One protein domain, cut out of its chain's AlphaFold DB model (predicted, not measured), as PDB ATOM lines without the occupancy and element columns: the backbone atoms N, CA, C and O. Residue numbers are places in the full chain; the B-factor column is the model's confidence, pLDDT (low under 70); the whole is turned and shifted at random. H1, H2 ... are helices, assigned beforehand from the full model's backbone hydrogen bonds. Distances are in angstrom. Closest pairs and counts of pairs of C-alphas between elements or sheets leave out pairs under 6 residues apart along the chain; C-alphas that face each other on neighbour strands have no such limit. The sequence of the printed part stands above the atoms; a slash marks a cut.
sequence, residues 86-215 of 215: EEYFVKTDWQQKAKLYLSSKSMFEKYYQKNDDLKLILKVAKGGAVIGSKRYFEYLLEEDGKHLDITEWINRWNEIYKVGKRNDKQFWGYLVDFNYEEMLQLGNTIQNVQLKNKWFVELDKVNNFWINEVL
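AT A GLANCE: This is residues 86 to 215 of the 215 residues of an uncharacterized protein of Pediococcus acidilactici DSM 20284 (UniProt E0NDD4). Long H2 makes the middle of an elongated domain, with H1 and H6 one after the other along one side of it and H3 along another; H5 packs on H6. The 130 printed residues hold six named helices, H1 to H6, and no named strand: all helix. The whole is compact, radius of gyration of the C-alphas 15.6 A, spans 49 by 28 by 25 A.

HOW THE PARTS SIT: H1, residues 94 to 112, and H2, residues 116 to 143, form a hairpin; their closest C-alphas, Trp 94 and Gly 132, are 4.7 A apart. H3, residues 151 to 163, touches H2, opposite ways at a shallow tilt of 20 degrees, closest C-alphas Val 124 and Tyr 161, 7.4 A. H4, residues 170 to 173, is close to but not clearly touching H3. H5, residues 180 to 189, and H6, residues 193 to 214, form a hairpin, closest C-alphas Gly 187 and Lys 196, 6.1 A. H1, H2 and H6 are an up and down bundle, each running against the one before; H1 and H6 only just touch, with 3 pairs of C-alphas within 8 A. Every O i to N i+4 pair is within hydrogen-bond range in H1, H2, H3, H5 and H6; H4 is too short for one.

IN THESE COORDINATES: H1 begins at C-alpha 94 (23.470, 54.925, 29.450); H2 is 41.2 A long; H6, 31.8 A, ends at C-alpha 214 (36.575, 59.100, 17.434).

THE WHOLE: The printed part has no cut and no long link. Confidence is low, under 70, in 55 residues, among them 86 to 93 and 150 to 177.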
ATOM      1  N   GLU A  86      23.940  64.442  39.294       41.03
ATOM      2  CA  GLU A  86      22.953  63.698  40.074       41.03
ATOM      3  C   GLU A  86      23.424  62.263  40.326       41.03
ATOM      4  O   GLU A  86      24.298  61.744  39.635       41.03
ATOM      5  N   GLU A  87      22.859  61.625  41.346       42.38
ATOM      6  CA  GLU A  87      23.093  60.255  41.826       42.38
ATOM      7  C   GLU A  87      22.647  59.192  40.783       42.38
ATOM      8  O   GLU A  87      21.952  58.217  41.060       42.38
ATOM      9  N   TYR A  88      23.055  59.392  39.530       40.12
ATOM     10  CA  TYR A  88      22.455  58.937  38.277       40.12
ATOM     11  C   TYR A  88      23.018  57.614  37.786       40.12
ATOM     12  O   TYR A  88      23.151  57.366  36.582       40.12
ATOM     13  N   PHE A  89      23.342  56.727  38.709       46.12
ATOM     14  CA  PHE A  89      23.777  55.381  38.376       46.12
ATOM     15  C   PHE A  89      22.605  54.451  38.028       46.12
ATOM     16  O   PHE A  89      22.613  53.262  38.346       46.12
ATOM     17  N   VAL A  90      21.568  54.999  37.399       46.28
ATOM     18  CA  VAL A  90      20.366  54.257  37.043       46.28
ATOM     19  C   VAL A  90      20.695  53.346  35.863       46.28
ATOM     20  O   VAL A  90      21.152  53.801  34.813       46.28
ATOM     21  N   LYS A  91      20.454  52.045  36.063       49.22
ATOM     22  CA  LYS A  91      20.736  50.933  35.140       49.22
ATOM     23  C   LYS A  91      20.272  51.176  33.694       49.22
ATOM     24  O   LYS A  91      20.815  50.573  32.784       49.22
ATOM     25  N   THR A  92      19.277  52.023  33.452       47.78
ATOM     26  CA  THR A  92      18.524  52.057  32.190       47.78
ATOM     27  C   THR A  92      18.917  53.146  31.192       47.78
ATOM     28  O   THR A  92      18.418  53.107  30.071       47.78
ATOM     29  N   ASP A  93      19.805  54.085  31.536       64.19
ATOM     30  CA  ASP A  93      19.883  55.351  30.785       64.19
ATOM     31  C   ASP A  93      21.212  55.644  30.062       64.19
ATOM     32  O   ASP A  93      21.425  56.721  29.500       64.19
ATOM     33  N   TRP A  94      22.141  54.682  30.027       75.56
ATOM     34  CA  TRP A  94      23.470  54.925  29.450       75.56
ATOM     35  C   TRP A  94      23.417  55.317  27.960       75.56
ATOM     36  O   TRP A  94      24.206  56.149  27.514       75.56
ATOM     37  N   GLN A  95      22.457  54.783  27.196       73.06
ATOM     38  CA  GLN A  95      22.290  55.099  25.773       73.06
ATOM     39  C   GLN A  95      21.801  56.535  25.540       73.06
ATOM     40  O   GLN A  95      22.232  57.174  24.577       73.06
ATOM     41  N   GLN A  96      20.912  57.066  26.389       68.12
ATOM     42  CA  GLN A  96      20.482  58.463  26.259       68.12
ATOM     43  C   GLN A  96      21.640  59.390  26.616       68.12
ATOM     44  O   GLN A  96      21.922  60.321  25.866       68.12
ATOM     45  N   LYS A  97      22.399  59.060  27.668       68.88
ATOM     46  CA  LYS A  97      23.636  59.767  28.026       68.88
ATOM     47  C   LYS A  97      24.650  59.775  26.882       68.88
ATOM     48  O   LYS A  97      25.187  60.827  26.557       68.88
ATOM     49  N   ALA A  98      24.865  58.635  26.231       75.25
ATOM     50  CA  ALA A  98      25.742  58.523  25.069       75.25
ATOM     51  C   ALA A  98      25.287  59.434  23.910       75.25
ATOM     52  O   ALA A  98      26.099  60.160  23.338       75.25
ATOM     53  N   LYS A  99      23.984  59.458  23.596       68.31
ATOM     54  CA  LYS A  99      23.415  60.326  22.546       68.31
ATOM     55  C   LYS A  99      23.522  61.813  22.880       68.31
ATOM     56  O   LYS A  99      23.871  62.606  22.004       68.31
ATOM     57  N   LEU A 100      23.222  62.187  24.124       67.00
ATOM     58  CA  LEU A 100      23.345  63.564  24.603       67.00
ATOM     59  C   LEU A 100      24.800  64.020  24.528       67.00
ATOM     60  O   LEU A 100      25.074  65.059  23.939       67.00
ATOM     61  N   TYR A 101      25.736  63.190  24.999       76.38
ATOM     62  CA  TYR A 101      27.165  63.456  24.873       76.38
ATOM     63  C   TYR A 101      27.592  63.671  23.416       76.38
ATOM     64  O   TYR A 101      28.211  64.690  23.128       76.38
ATOM     65  N   LEU A 102      27.250  62.766  22.489       68.94
ATOM     66  CA  LEU A 102      27.646  62.898  21.077       68.94
ATOM     67  C   LEU A 102      27.064  64.171  20.443       68.94
ATOM     68  O   LEU A 102      27.751  64.875  19.702       68.94
ATOM     69  N   SER A 103      25.820  64.509  20.788       62.91
ATOM     70  CA  SER A 103      25.165  65.738  20.325       62.91
ATOM     71  C   SER A 103      25.874  66.986  20.860       62.91
ATOM     72  O   SER A 103      26.184  67.909  20.105       62.91
ATOM     73  N   SER A 104      26.194  67.002  22.153       65.94
ATOM     74  CA  SER A 104      26.923  68.097  22.788       65.94
ATOM     75  C   SER A 104      28.372  68.202  22.311       65.94
ATOM     76  O   SER A 104      28.851  69.321  22.138       65.94
ATOM     77  N   LYS A 105      29.054  67.080  22.038       76.81
ATOM     78  CA  LYS A 105      30.389  67.040  21.414       76.81
ATOM     79  C   LYS A 105      30.341  67.747  20.066       76.81
ATOM     80  O   LYS A 105      31.095  68.691  19.856       76.81
ATOM     81  N   SER A 106      29.396  67.369  19.204       69.50
ATOM     82  CA  SER A 106      29.235  67.987  17.884       69.50
ATOM     83  C   SER A 106      29.005  69.502  17.974       69.50
ATOM     84  O   SER A 106      29.632  70.281  17.256       69.50
ATOM     85  N   MET A 107      28.151  69.953  18.899       60.22
ATOM     86  CA  MET A 107      27.922  71.386  19.119       60.22
ATOM     87  C   MET A 107      29.164  72.100  19.666       60.22
ATOM     88  O   MET A 107      29.492  73.197  19.203       60.22
ATOM     89  N   PHE A 108      29.874  71.486  20.614       69.44
ATOM     90  CA  PHE A 108      31.128  71.997  21.158       69.44
ATOM     91  C   PHE A 108      32.181  72.168  20.062       69.44
ATOM     92  O   PHE A 108      32.742  73.254  19.902       69.44
ATOM     93  N   GLU A 109      32.395  71.136  19.251       74.38
ATOM     94  CA  GLU A 109      33.354  71.148  18.149       74.38
ATOM     95  C   GLU A 109      32.988  72.160  17.069       74.38
ATOM     96  O   GLU A 109      33.874  72.734  16.444       74.38
ATOM     97  N   LYS A 110      31.702  72.430  16.860       65.06
ATOM     98  CA  LYS A 110      31.279  73.391  15.844       65.06
ATOM     99  C   LYS A 110      31.353  74.843  16.313       65.06
ATOM    100  O   LYS A 110      31.689  75.720  15.519       65.06
ATOM    101  N   TYR A 111      31.029  75.121  17.578       60.91
ATOM    102  CA  TYR A 111      30.760  76.495  18.025       60.91
ATOM    103  C   TYR A 111      31.566  76.956  19.245       60.91
ATOM    104  O   TYR A 111      31.698  78.170  19.454       60.91
ATOM    105  N   TYR A 112      32.116  76.026  20.032       64.88
ATOM    106  CA  TYR A 112      32.655  76.309  21.365       64.88
ATOM    107  C   TYR A 112      34.036  75.701  21.643       64.88
ATOM    108  O   TYR A 112      34.454  75.677  22.794       64.88
ATOM    109  N   GLN A 113      34.790  75.283  20.620       72.38
ATOM    110  CA  GLN A 113      36.111  74.640  20.776       72.38
ATOM    111  C   GLN A 113      37.098  75.385  21.691       72.38
ATOM    112  O   GLN A 113      37.987  74.765  22.273       72.38
ATOM    113  N   LYS A 114      36.967  76.715  21.791       76.31
ATOM    114  CA  LYS A 114      37.830  77.594  22.597       76.31
ATOM    115  C   LYS A 114      37.341  77.806  24.038       76.31
ATOM    116  O   LYS A 114      37.974  78.557  24.768       76.31
ATOM    117  N   ASN A 115      36.213  77.216  24.431       69.00
ATOM    118  CA  ASN A 115      35.679  77.334  25.782       69.00
ATOM    119  C   ASN A 115      36.217  76.188  26.655       69.00
ATOM    120  O   ASN A 115      35.793  75.038  26.526       69.00
ATOM    121  N   ASP A 116      37.158  76.509  27.543       71.44
ATOM    122  CA  ASP A 116      37.819  75.526  28.405       71.44
ATOM    123  C   ASP A 116      36.883  74.921  29.467       71.44
ATOM    124  O   ASP A 116      37.011  73.735  29.784       71.44
ATOM    125  N   ASP A 117      35.894  75.677  29.950       68.31
ATOM    126  CA  ASP A 117      34.910  75.193  30.927       68.31
ATOM    127  C   ASP A 117      33.964  74.168  30.291       68.31
ATOM    128  O   ASP A 117      33.750  73.077  30.825       68.31
ATOM    129  N   LEU A 118      33.461  74.453  29.088       66.31
ATOM    130  CA  LEU A 118      32.664  73.501  28.310       66.31
ATOM    131  C   LEU A 118      33.461  72.265  27.923       66.31
ATOM    132  O   LEU A 118      32.925  71.159  27.930       66.31
ATOM    133  N   LYS A 119      34.745  72.431  27.600       75.00
ATOM    134  CA  LYS A 119      35.638  71.313  27.301       75.00
ATOM    135  C   LYS A 119      35.777  70.384  28.503       75.00
ATOM    136  O   LYS A 119      35.773  69.164  28.340       75.00
ATOM    137  N   LEU A 120      35.899  70.946  29.704       71.69
ATOM    138  CA  LEU A 120      35.926  70.196  30.956       71.69
ATOM    139  C   LEU A 120      34.600  69.460  31.182       71.69
ATOM    140  O   LEU A 120      34.607  68.247  31.378       71.69
ATOM    141  N   ILE A 121      33.472  70.159  31.067       68.69
ATOM    142  CA  ILE A 121      32.132  69.585  31.241       68.69
ATOM    143  C   ILE A 121      31.859  68.457  30.222       68.69
ATOM    144  O   ILE A 121      31.342  67.403  30.588       68.69
ATOM    145  N   LEU A 122      32.268  68.621  28.960       72.81
ATOM    146  CA  LEU A 122      32.125  67.605  27.912       72.81
ATOM    147  C   LEU A 122      32.914  66.330  28.235       72.81
ATOM    148  O   LEU A 122      32.423  65.218  28.040       72.81
ATOM    149  N   LYS A 123      34.135  66.475  28.754       75.00
ATOM    150  CA  LYS A 123      34.957  65.332  29.171       75.00
ATOM    151  C   LYS A 123      34.369  64.602  30.375       75.00
ATOM    152  O   LYS A 123      34.426  63.377  30.423       75.00
ATOM    153  N   VAL A 124      33.778  65.334  31.317       72.00
ATOM    154  CA  VAL A 124      33.000  64.737  32.409       72.00
ATOM    155  C   VAL A 124      31.832  63.947  31.797       72.00
ATOM    156  O   VAL A 124      31.757  62.734  31.963       72.00
ATOM    157  N   ALA A 125      30.996  64.551  30.956       73.31
ATOM    158  CA  ALA A 125      29.887  63.837  30.313       73.31
ATOM    159  C   ALA A 125      30.309  62.560  29.549       73.31
ATOM    160  O   ALA A 125      29.597  61.555  29.628       73.31
ATOM    161  N   LYS A 126      31.485  62.557  28.893       77.50
ATOM    162  CA  LYS A 126      32.089  61.348  28.297       77.50
ATOM    163  C   LYS A 126      32.231  60.237  29.337       77.50
ATOM    164  O   LYS A 126      31.683  59.154  29.152       77.50
ATOM    165  N   GLY A 127      32.926  60.504  30.444       73.69
ATOM    166  CA  GLY A 127      33.142  59.515  31.506       73.69
ATOM    167  C   GLY A 127      31.837  58.996  32.121       73.69
ATOM    168  O   GLY A 127      31.708  57.795  32.363       73.69
ATOM    169  N   GLY A 128      30.826  59.858  32.261       72.75
ATOM    170  CA  GLY A 128      29.489  59.460  32.709       72.75
ATOM    171  C   GLY A 128      28.811  58.442  31.779       72.75
ATOM    172  O   GLY A 128      28.185  57.493  32.259       72.75
ATOM    173  N   ALA A 129      28.967  58.590  30.458       76.19
ATOM    174  CA  ALA A 129      28.458  57.627  29.479       76.19
ATOM    175  C   ALA A 129      29.197  56.277  29.560       76.19
ATOM    176  O   ALA A 129      28.552  55.225  29.581       76.19
ATOM    177  N   VAL A 130      30.530  56.296  29.695       77.31
ATOM    178  CA  VAL A 130      31.353  55.077  29.834       77.31
ATOM    179  C   VAL A 130      30.960  54.279  31.073       77.31
ATOM    180  O   VAL A 130      30.696  53.078  30.988       77.31
ATOM    181  N   ILE A 131      30.869  54.934  32.228       76.25
ATOM    182  CA  ILE A 131      30.535  54.271  33.496       76.25
ATOM    183  C   ILE A 131      29.105  53.748  33.480       76.25
ATOM    184  O   ILE A 131      28.856  52.637  33.948       76.25
ATOM    185  N   GLY A 132      28.174  54.517  32.906       76.62
ATOM    186  CA  GLY A 132      26.804  54.064  32.692       76.62
ATOM    187  C   GLY A 132      26.756  52.762  31.892       76.62
ATOM    188  O   GLY A 132      26.063  51.829  32.296       76.62
ATOM    189  N   SER A 133      27.535  52.669  30.809       81.31
ATOM    190  CA  SER A 133      27.603  51.447  30.002       81.31
ATOM    191  C   SER A 133      28.163  50.262  30.795       81.31
ATOM    192  O   SER A 133      27.611  49.167  30.747       81.31
ATOM    193  N   LYS A 134      29.202  50.471  31.611       80.75
ATOM    194  CA  LYS A 134      29.791  49.396  32.417       80.75
ATOM    195  C   LYS A 134      28.897  48.893  33.536       80.75
ATOM    196  O   LYS A 134      28.807  47.685  33.711       80.75
ATOM    197  N   ARG A 135      28.191  49.778  34.240       79.75
ATOM    198  CA  ARG A 135      27.175  49.371  35.228       79.75
ATOM    199  C   ARG A 135      26.058  48.550  34.601       79.75
ATOM    200  O   ARG A 135      25.518  47.646  35.228       79.75
ATOM    201  N   TYR A 136      25.700  48.866  33.361       83.50
ATOM    202  CA  TYR A 136      24.726  48.067  32.640       83.50
ATOM    203  C   TYR A 136      25.240  46.643  32.384       83.50
ATOM    204  O   TYR A 136      24.503  45.682  32.585       83.50
ATOM    205  N   PHE A 137      26.509  46.486  32.009       86.31
ATOM    206  CA  PHE A 137      27.119  45.164  31.861       86.31
ATOM    207  C   PHE A 137      27.303  44.423  33.186       86.31
ATOM    208  O   PHE A 137      27.017  43.234  33.251       86.31
ATOM    209  N   GLU A 138      27.712  45.109  34.252       83.81
ATOM    210  CA  GLU A 138      27.727  44.545  35.606       83.81
ATOM    211  C   GLU A 138      26.352  43.972  35.961       83.81
ATOM    212  O   GLU A 138      26.256  42.818  36.360       83.81
ATOM    213  N   TYR A 139      25.277  44.714  35.694       84.56
ATOM    214  CA  TYR A 139      23.918  44.223  35.901       84.56
ATOM    215  C   TYR A 139      23.595  42.959  35.089       84.56
ATOM    216  O   TYR A 139      22.994  42.034  35.625       84.56
ATOM    217  N   LEU A 140      23.999  42.886  33.816       86.81
ATOM    218  CA  LEU A 140      23.797  41.669  33.020       86.81
ATOM    219  C   LEU A 140      24.572  40.468  33.586       86.81
ATOM    220  O   LEU A 140      24.094  39.340  33.486       86.81
ATOM    221  N   LEU A 141      25.752  40.698  34.170       85.94
ATOM    222  CA  LEU A 141      26.516  39.657  34.862       85.94
ATOM    223  C   LEU A 141      25.838  39.247  36.168       85.94
ATOM    224  O   LEU A 141      25.744  38.050  36.428       85.94
ATOM    225  N   GLU A 142      25.315  40.197  36.945       87.38
ATOM    226  CA  GLU A 142      24.560  39.923  38.174       87.38
ATOM    227  C   GLU A 142      23.319  39.070  37.894       87.38
ATOM    228  O   GLU A 142      23.043  38.128  38.637       87.38
ATOM    229  N   GLU A 143      22.607  39.337  36.792       86.12
ATOM    230  CA  GLU A 143      21.483  38.505  36.337       86.12
ATOM    231  C   GLU A 143      21.911  37.070  35.962       86.12
ATOM    232  O   GLU A 143      21.107  36.145  36.078       86.12
ATOM    233  N   ASP A 144      23.168  36.863  35.549       87.00
ATOM    234  CA  ASP A 144      23.779  35.544  35.289       87.00
ATOM    235  C   ASP A 144      24.437  34.937  36.550       87.00
ATOM    236  O   ASP A 144      25.049  33.872  36.479       87.00
ATOM    237  N   GLY A 145      24.330  35.594  37.714       85.12
ATOM    238  CA  GLY A 145      24.919  35.144  38.982       85.12
ATOM    239  C   GLY A 145      26.418  35.433  39.138       85.12
ATOM    240  O   GLY A 145      27.085  34.806  39.961       85.12
ATOM    241  N   LYS A 146      26.963  36.363  38.351       79.94
ATOM    242  CA  LYS A 146      28.370  36.797  38.375       79.94
ATOM    243  C   LYS A 146      28.484  38.254  38.808       79.94
ATOM    244  O   LYS A 146      27.526  39.005  38.722       79.94
ATOM    245  N   HIS A 147      29.667  38.676  39.245       75.25
ATOM    246  CA  HIS A 147      29.907  40.061  39.652       75.25
ATOM    247  C   HIS A 147      31.153  40.627  38.966       75.25
ATOM    248  O   HIS A 147      32.138  39.910  38.775       75.25
ATOM    249  N   LEU A 148      31.094  41.906  38.592       71.06
ATOM    250  CA  LEU A 148      32.201  42.664  38.020       71.06
ATOM    251  C   LEU A 148      32.580  43.754  39.021       71.06
ATOM    252  O   LEU A 148      31.773  44.641  39.273       71.06
ATOM    253  N   ASP A 149      33.794  43.720  39.569       70.19
ATOM    254  CA  ASP A 149      34.237  44.791  40.463       70.19
ATOM    255  C   ASP A 149      34.507  46.077  39.666       70.19
ATOM    256  O   ASP A 149      35.493  46.189  38.934       70.19
ATOM    257  N   ILE A 150      33.615  47.057  39.809       69.12
ATOM    258  CA  ILE A 150      33.757  48.397  39.222       69.12
ATOM    259  C   ILE A 150      34.105  49.470  40.266       69.12
ATOM    260  O   ILE A 150      34.066  50.668  39.965       69.12
ATOM    261  N   THR A 151      34.445  49.077  41.494       69.56
ATOM    262  CA  THR A 151      34.668  49.988  42.631       69.56
ATOM    263  C   THR A 151      35.783  50.981  42.344       69.56
ATOM    264  O   THR A 151      35.643  52.182  42.580       69.56
ATOM    265  N   GLU A 152      36.883  50.499  41.771       68.56
ATOM    266  CA  GLU A 152      38.014  51.338  41.389       68.56
ATOM    267  C   GLU A 152      37.604  52.417  40.372       68.56
ATOM    268  O   GLU A 152      38.019  53.571  40.469       68.56
ATOM    269  N   TRP A 153      36.726  52.072  39.433       65.88
ATOM    270  CA  TRP A 153      36.262  52.973  38.381       65.88
ATOM    271  C   TRP A 153      35.326  54.043  38.941       65.88
ATOM    272  O   TRP A 153      35.458  55.222  38.609       65.88
ATOM    273  N   ILE A 154      34.419  53.646  39.839       68.06
ATOM    274  CA  ILE A 154      33.536  54.563  40.569       68.06
ATOM    275  C   ILE A 154      34.358  55.536  41.415       68.06
ATOM    276  O   ILE A 154      34.095  56.737  41.393       68.06
ATOM    277  N   ASN A 155      35.359  55.043  42.144       69.62
ATOM    278  CA  ASN A 155      36.198  55.884  42.993       69.62
ATOM    279  C   ASN A 155      36.966  56.918  42.165       69.62
ATOM    280  O   ASN A 155      36.894  58.108  42.472       69.62
ATOM    281  N   ARG A 156      37.593  56.496  41.062       65.69
ATOM    282  CA  ARG A 156      38.284  57.397  40.125       65.69
ATOM    283  C   ARG A 156      37.339  58.438  39.519       65.69
ATOM    284  O   ARG A 156      37.688  59.608  39.406       65.69
ATOM    285  N   TRP A 157      36.115  58.053  39.169       65.62
ATOM    286  CA  TRP A 157      35.101  58.987  38.673       65.62
ATOM    287  C   TRP A 157      34.639  59.999  39.718       65.62
ATOM    288  O   TRP A 157      34.516  61.189  39.431       65.62
ATOM    289  N   ASN A 158      34.404  59.540  40.943       67.12
ATOM    290  CA  ASN A 158      34.041  60.413  42.050       67.12
ATOM    291  C   ASN A 158      35.159  61.424  42.338       67.12
ATOM    292  O   ASN A 158      34.870  62.561  42.708       67.12
ATOM    293  N   GLU A 159      36.423  61.046  42.140       64.06
ATOM    294  CA  GLU A 159      37.548  61.984  42.156       64.06
ATOM    295  C   GLU A 159      37.486  62.970  40.984       64.06
ATOM    296  O   GLU A 159      37.610  64.168  41.221       64.06
ATOM    297  N   ILE A 160      37.197  62.520  39.756       59.91
ATOM    298  CA  ILE A 160      37.003  63.402  38.587       59.91
ATOM    299  C   ILE A 160      35.937  64.468  38.858       59.91
ATOM    300  O   ILE A 160      36.169  65.658  38.636       59.91
ATOM    301  N   TYR A 161      34.795  64.052  39.400       58.50
ATOM    302  CA  TYR A 161      33.690  64.937  39.751       58.50
ATOM    303  C   TYR A 161      34.067  65.934  40.858       58.50
ATOM    304  O   TYR A 161      33.816  67.133  40.737       58.50
ATOM    305  N   LYS A 162      34.745  65.469  41.917       57.78
ATOM    306  CA  LYS A 162      35.217  66.327  43.020       57.78
ATOM    307  C   LYS A 162      36.307  67.313  42.587       57.78
ATOM    308  O   LYS A 162      36.397  68.409  43.142       57.78
ATOM    309  N   VAL A 163      37.145  66.929  41.625       51.59
ATOM    310  CA  VAL A 163      38.347  67.664  41.193       51.59
ATOM    311  C   VAL A 163      38.110  68.468  39.909       51.59
ATOM    312  O   VAL A 163      39.023  69.158  39.459       51.59
ATOM    313  N   GLY A 164      36.873  68.541  39.398       52.47
ATOM    314  CA  GLY A 164      36.422  69.437  38.313       52.47
ATOM    315  C   GLY A 164      36.647  70.950  38.534       52.47
ATOM    316  O   GLY A 164      36.010  71.775  37.893       52.47
ATOM    317  N   LYS A 165      37.553  71.335  39.440       49.09
ATOM    318  CA  LYS A 165      38.100  72.678  39.654       49.09
ATOM    319  C   LYS A 165      39.624  72.788  39.474       49.09
ATOM    320  O   LYS A 165      40.154  73.873  39.712       49.09
ATOM    321  N   ARG A 166      40.376  71.733  39.120       49.59
ATOM    322  CA  ARG A 166      41.849  71.829  39.010       49.59
ATOM    323  C   ARG A 166      42.400  71.273  37.703       49.59
ATOM    324  O   ARG A 166      42.125  70.156  37.294       49.59
ATOM    325  N   ASN A 167      43.225  72.114  37.088       49.91
ATOM    326  CA  ASN A 167      43.871  71.995  35.787       49.91
ATOM    327  C   ASN A 167      45.004  70.939  35.771       49.91
ATOM    328  O   ASN A 167      46.121  71.214  35.336       49.91
ATOM    329  N   ASP A 168      44.760  69.749  36.318       53.09
ATOM    330  CA  ASP A 168      45.771  68.697  36.417       53.09
ATOM    331  C   ASP A 168      45.907  67.958  35.068       53.09
ATOM    332  O   ASP A 168      44.925  67.664  34.392       53.09
ATOM    333  N   LYS A 169      47.142  67.712  34.616       47.50
ATOM    334  CA  LYS A 169      47.442  67.019  33.351       47.50
ATOM    335  C   LYS A 169      47.437  65.497  33.494       47.50
ATOM    336  O   LYS A 169      47.104  64.826  32.519       47.50
ATOM    337  N   GLN A 170      47.756  64.951  34.672       45.06
ATOM    338  CA  GLN A 170      47.636  63.509  34.935       45.06
ATOM    339  C   GLN A 170      46.161  63.093  35.009       45.06
ATOM    340  O   GLN A 170      45.793  62.042  34.499       45.06
ATOM    341  N   PHE A 171      45.306  63.982  35.515       46.12
ATOM    342  CA  PHE A 171      43.843  63.862  35.571       46.12
ATOM    343  C   PHE A 171      43.170  63.551  34.222       46.12
ATOM    344  O   PHE A 171      42.154  62.864  34.181       46.12
ATOM    345  N   TRP A 172      43.749  63.999  33.105       46.56
ATOM    346  CA  TRP A 172      43.190  63.776  31.767       46.56
ATOM    347  C   TRP A 172      43.632  62.476  31.095       46.56
ATOM    348  O   TRP A 172      42.944  62.020  30.186       46.56
ATOM    349  N   GLY A 173      44.747  61.884  31.533       48.50
ATOM    350  CA  GLY A 173      45.234  60.599  31.018       48.50
ATOM    351  C   GLY A 173      44.419  59.399  31.508       48.50
ATOM    352  O   GLY A 173      44.530  58.322  30.939       48.50
ATOM    353  N   TYR A 174      43.586  59.591  32.537       46.25
ATOM    354  CA  TYR A 174      42.741  58.552  33.134       46.25
ATOM    355  C   TYR A 174      41.317  58.515  32.581       46.25
ATOM    356  O   TYR A 174      40.482  57.803  33.140       46.25
ATOM    357  N   LEU A 175      41.007  59.284  31.525       53.25
ATOM    358  CA  LEU A 175      39.727  59.132  30.841       53.25
ATOM    359  C   LEU A 175      39.631  57.694  30.356       53.25
ATOM    360  O   LEU A 175      40.434  57.202  29.579       53.25
ATOM    361  N   VAL A 176      38.679  57.027  30.973       60.53
ATOM    362  CA  VAL A 176      38.621  55.594  31.105       60.53
ATOM    363  C   VAL A 176      38.311  54.962  29.747       60.53
ATOM    364  O   VAL A 176      37.203  55.122  29.235       60.53
ATOM    365  N   ASP A 177      39.274  54.238  29.179       61.03
ATOM    366  CA  ASP A 177      39.071  53.512  27.927       61.03
ATOM    367  C   ASP A 177      38.193  52.279  28.165       61.03
ATOM    368  O   ASP A 177      38.431  51.451  29.051       61.03
ATOM    369  N   PHE A 178      37.139  52.150  27.366       71.31
ATOM    370  CA  PHE A 178      36.353  50.928  27.308       71.31
ATOM    371  C   PHE A 178      37.149  49.851  26.571       71.31
ATOM    372  O   PHE A 178      37.436  49.982  25.383       71.31
ATOM    373  N   ASN A 179      37.487  48.767  27.265       79.81
ATOM    374  CA  ASN A 179      38.212  47.652  26.672       79.81
ATOM    375  C   ASN A 179      37.239  46.676  25.993       79.81
ATOM    376  O   ASN A 179      36.646  45.818  26.644       79.81
ATOM    377  N   TYR A 180      37.068  46.811  24.677       82.50
ATOM    378  CA  TYR A 180      36.156  45.967  23.901       82.50
ATOM    379  C   TYR A 180      36.496  44.469  23.995       82.50
ATOM    380  O   TYR A 180      35.596  43.649  24.169       82.50
ATOM    381  N   GLU A 181      37.783  44.114  23.955       85.38
ATOM    382  CA  GLU A 181      38.247  42.721  24.020       85.38
ATOM    383  C   GLU A 181      37.937  42.069  25.372       85.38
ATOM    384  O   GLU A 181      37.455  40.938  25.433       85.38
ATOM    385  N   GLU A 182      38.139  42.798  26.471       85.94
ATOM    386  CA  GLU A 182      37.751  42.341  27.811       85.94
ATOM    387  C   GLU A 182      36.242  42.066  27.882       85.94
ATOM    388  O   GLU A 182      35.803  41.030  28.383       85.94
ATOM    389  N   MET A 183      35.433  42.957  27.307       86.69
ATOM    390  CA  MET A 183      33.975  42.825  27.306       86.69
ATOM    391  C   MET A 183      33.491  41.690  26.393       86.69
ATOM    392  O   MET A 183      32.505  41.021  26.714       86.69
ATOM    393  N   LEU A 184      34.191  41.412  25.289       90.00
ATOM    394  CA  LEU A 184      33.966  40.218  24.471       90.00
ATOM    395  C   LEU A 184      34.238  38.937  25.267       90.00
ATOM    396  O   LEU A 184      33.427  38.005  25.241       90.00
ATOM    397  N   GLN A 185      35.365  38.881  25.978       90.56
ATOM    398  CA  GLN A 185      35.739  37.724  26.794       90.56
ATOM    399  C   GLN A 185      34.714  37.479  27.906       90.56
ATOM    400  O   GLN A 185      34.218  36.360  28.036       90.56
ATOM    401  N   LEU A 186      34.321  38.526  28.639       89.38
ATOM    402  CA  LEU A 186      33.302  38.451  29.690       89.38
ATOM    403  C   LEU A 186      31.949  37.970  29.155       89.38
ATOM    404  O   LEU A 186      31.362  37.049  29.729       89.38
ATOM    405  N   GLY A 187      31.490  38.507  28.021       88.38
ATOM    406  CA  GLY A 187      30.238  38.091  27.380       88.38
ATOM    407  C   GLY A 187      30.217  36.618  26.983       88.38
ATOM    408  O   GLY A 187      29.187  35.948  27.079       88.38
ATOM    409  N   ASN A 188      31.369  36.071  26.592       92.38
ATOM    410  CA  ASN A 188      31.490  34.652  26.273       92.38
ATOM    411  C   ASN A 188      31.364  33.736  27.490       92.38
ATOM    412  O   ASN A 188      30.993  32.574  27.313       92.38
ATOM    413  N   THR A 189      31.606  34.245  28.701       90.44
ATOM    414  CA  THR A 189      31.419  33.466  29.928       90.44
ATOM    415  C   THR A 189      29.947  33.271  30.286       90.44
ATOM    416  O   THR A 189      29.645  32.340  31.035       90.44
ATOM    417  N   ILE A 190      29.042  34.141  29.813       91.06
ATOM    418  CA  ILE A 190      27.621  34.171  30.202       91.06
ATOM    419  C   ILE A 190      26.937  32.860  29.820       91.06
ATOM    420  O   ILE A 190      27.002  32.435  28.663       91.06
ATOM    421  N   GLN A 191      26.290  32.220  30.797       89.19
ATOM    422  CA  GLN A 191      25.653  30.917  30.591       89.19
ATOM    423  C   GLN A 191      24.231  31.062  30.053       89.19
ATOM    424  O   GLN A 191      23.813  30.302  29.177       89.19
ATOM    425  N   ASN A 192      23.486  32.055  30.537       92.62
ATOM    426  CA  ASN A 192      22.142  32.324  30.054       92.62
ATOM    427  C   ASN A 192      22.170  32.865  28.611       92.62
ATOM    428  O   ASN A 192      22.646  33.967  28.349       92.62
ATOM    429  N   VAL A 193      21.596  32.110  27.668       92.06
ATOM    430  CA  VAL A 193      21.582  32.453  26.230       92.06
ATOM    431  C   VAL A 193      20.900  33.797  25.948       92.06
ATOM    432  O   VAL A 193      21.369  34.559  25.103       92.06
ATOM    433  N   GLN A 194      19.811  34.121  26.651       92.94
ATOM    434  CA  GLN A 194      19.109  35.394  26.459       92.94
ATOM    435  C   GLN A 194      19.960  36.571  26.944       92.94
ATOM    436  O   GLN A 194      20.080  37.570  26.233       92.94
ATOM    437  N   LEU A 195      20.601  36.434  28.110       91.56
ATOM    438  CA  LEU A 195      21.519  37.448  28.637       91.56
ATOM    439  C   LEU A 195      22.759  37.594  27.758       91.56
ATOM    440  O   LEU A 195      23.174  38.715  27.488       91.56
ATOM    441  N   LYS A 196      23.302  36.489  27.239       92.12
ATOM    442  CA  LYS A 196      24.437  36.496  26.310       92.12
ATOM    443  C   LYS A 196      24.106  37.248  25.020       92.12
ATOM    444  O   LYS A 196      24.882  38.090  24.579       92.12
ATOM    445  N   ASN A 197      22.931  37.011  24.438       93.06
ATOM    446  CA  ASN A 197      22.489  37.757  23.255       93.06
ATOM    447  C   ASN A 197      22.315  39.249  23.566       93.06
ATOM    448  O   ASN A 197      22.788  40.099  22.814       93.06
ATOM    449  N   LYS A 198      21.680  39.572  24.699       92.19
ATOM    450  CA  LYS A 198      21.505  40.954  25.166       92.19
ATOM    451  C   LYS A 198      22.850  41.648  25.400       92.19
ATOM    452  O   LYS A 198      23.009  42.794  24.996       92.19
ATOM    453  N   TRP A 199      23.827  40.941  25.968       93.12
ATOM    454  CA  TRP A 199      25.194  41.416  26.157       93.12
ATOM    455  C   TRP A 199      25.827  41.844  24.837       93.12
ATOM    456  O   TRP A 199      26.283  42.976  24.724       93.12
ATOM    457  N   PHE A 200      25.830  40.978  23.821       93.69
ATOM    458  CA  PHE A 200      26.490  41.301  22.551       93.69
ATOM    459  C   PHE A 200      25.773  42.395  21.757       93.69
ATOM    460  O   PHE A 200      26.442  43.217  21.136       93.69
ATOM    461  N   VAL A 201      24.440  42.469  21.829       92.25
ATOM    462  CA  VAL A 201      23.682  43.598  21.262       92.25
ATOM    463  C   VAL A 201      24.102  44.919  21.907       92.25
ATOM    464  O   VAL A 201      24.256  45.930  21.230       92.25
ATOM    465  N   GLU A 202      24.286  44.930  23.221       89.75
ATOM    466  CA  GLU A 202      24.634  46.145  23.959       89.75
ATOM    467  C   GLU A 202      26.120  46.490  23.809       89.75
ATOM    468  O   GLU A 202      26.472  47.665  23.711       89.75
ATOM    469  N   LEU A 203      26.985  45.484  23.663       90.38
ATOM    470  CA  LEU A 203      28.400  45.655  23.329       90.38
ATOM    471  C   LEU A 203      28.585  46.296  21.954       90.38
ATOM    472  O   LEU A 203      29.406  47.202  21.817       90.38
ATOM    473  N   ASP A 204      27.783  45.899  20.967       89.38
ATOM    474  CA  ASP A 204      27.785  46.541  19.652       89.38
ATOM    475  C   ASP A 204      27.359  48.015  19.734       89.38
ATOM    476  O   ASP A 204      27.988  48.891  19.142       89.38
ATOM    477  N   LYS A 205      26.348  48.341  20.550       87.38
ATOM    478  CA  LYS A 205      25.940  49.738  20.776       87.38
ATOM    479  C   LYS A 205      27.049  50.574  21.408       87.38
ATOM    480  O   LYS A 205      27.236  51.721  21.005       87.38
ATOM    481  N   VAL A 206      27.772  50.030  22.386       86.44
ATOM    482  CA  VAL A 206      28.902  50.737  23.010       86.44
ATOM    483  C   VAL A 206      30.046  50.908  22.018       86.44
ATOM    484  O   VAL A 206      30.610  51.993  21.923       86.44
ATOM    485  N   ASN A 207      30.348  49.885  21.221       84.44
ATOM    486  CA  ASN A 207      31.349  49.990  20.163       84.44
ATOM    487  C   ASN A 207      30.985  51.074  19.136       84.44
ATOM    488  O   ASN A 207      31.803  51.932  18.818       84.44
ATOM    489  N   ASN A 208      29.728  51.112  18.692       82.94
ATOM    490  CA  ASN A 208      29.224  52.157  17.802       82.94
ATOM    491  C   ASN A 208      29.312  53.554  18.431       82.94
ATOM    492  O   ASN A 208      29.619  54.524  17.739       82.94
ATOM    493  N   PHE A 209      29.072  53.685  19.738       83.25
ATOM    494  CA  PHE A 209      29.316  54.938  20.451       83.25
ATOM    495  C   PHE A 209      30.786  55.372  20.348       83.25
ATOM    496  O   PHE A 209      31.037  56.525  20.010       83.25
ATOM    497  N   TRP A 210      31.740  54.463  20.564       79.56
ATOM    498  CA  TRP A 210      33.173  54.767  20.475       79.56
ATOM    499  C   TRP A 210      33.635  55.116  19.067       79.56
ATOM    500  O   TRP A 210      34.382  56.073  18.896       79.56
ATOM    501  N   ILE A 211      33.135  54.410  18.053       73.75
ATOM    502  CA  ILE A 211      33.395  54.753  16.650       73.75
ATOM    503  C   ILE A 211      32.953  56.197  16.376       73.75
ATOM    504  O   ILE A 211      33.730  56.990  15.856       73.75
ATOM    505  N   ASN A 212      31.739  56.567  16.790       71.88
ATOM    506  CA  ASN A 212      31.220  57.928  16.616       71.88
ATOM    507  C   ASN A 212      31.912  58.971  17.510       71.88
ATOM    508  O   ASN A 212      31.847  60.164  17.227       71.88
ATOM    509  N   GLU A 213      32.543  58.554  18.606       77.75
ATOM    510  CA  GLU A 213      33.317  59.447  19.467       77.75
ATOM    511  C   GLU A 213      34.696  59.766  18.891       77.75
ATOM    512  O   GLU A 213      35.228  60.832  19.181       77.75
ATOM    513  N   VAL A 214      35.262  58.889  18.063       68.00
ATOM    514  CA  VAL A 214      36.575  59.100  17.434       68.00
ATOM    515  C   VAL A 214      36.467  59.823  16.083       68.00
ATOM    516  O   VAL A 214      37.405  60.523  15.703       68.00
ATOM    517  N   LEU A 215      35.340  59.670  15.377       48.69
ATOM    518  CA  LEU A 215      35.008  60.417  14.152       48.69
ATOM    519  C   LEU A 215      34.700  61.898  14.435       48.69
ATOM    520  O   LEU A 215      34.967  62.701  13.514       48.69
TER     521      LEU A 215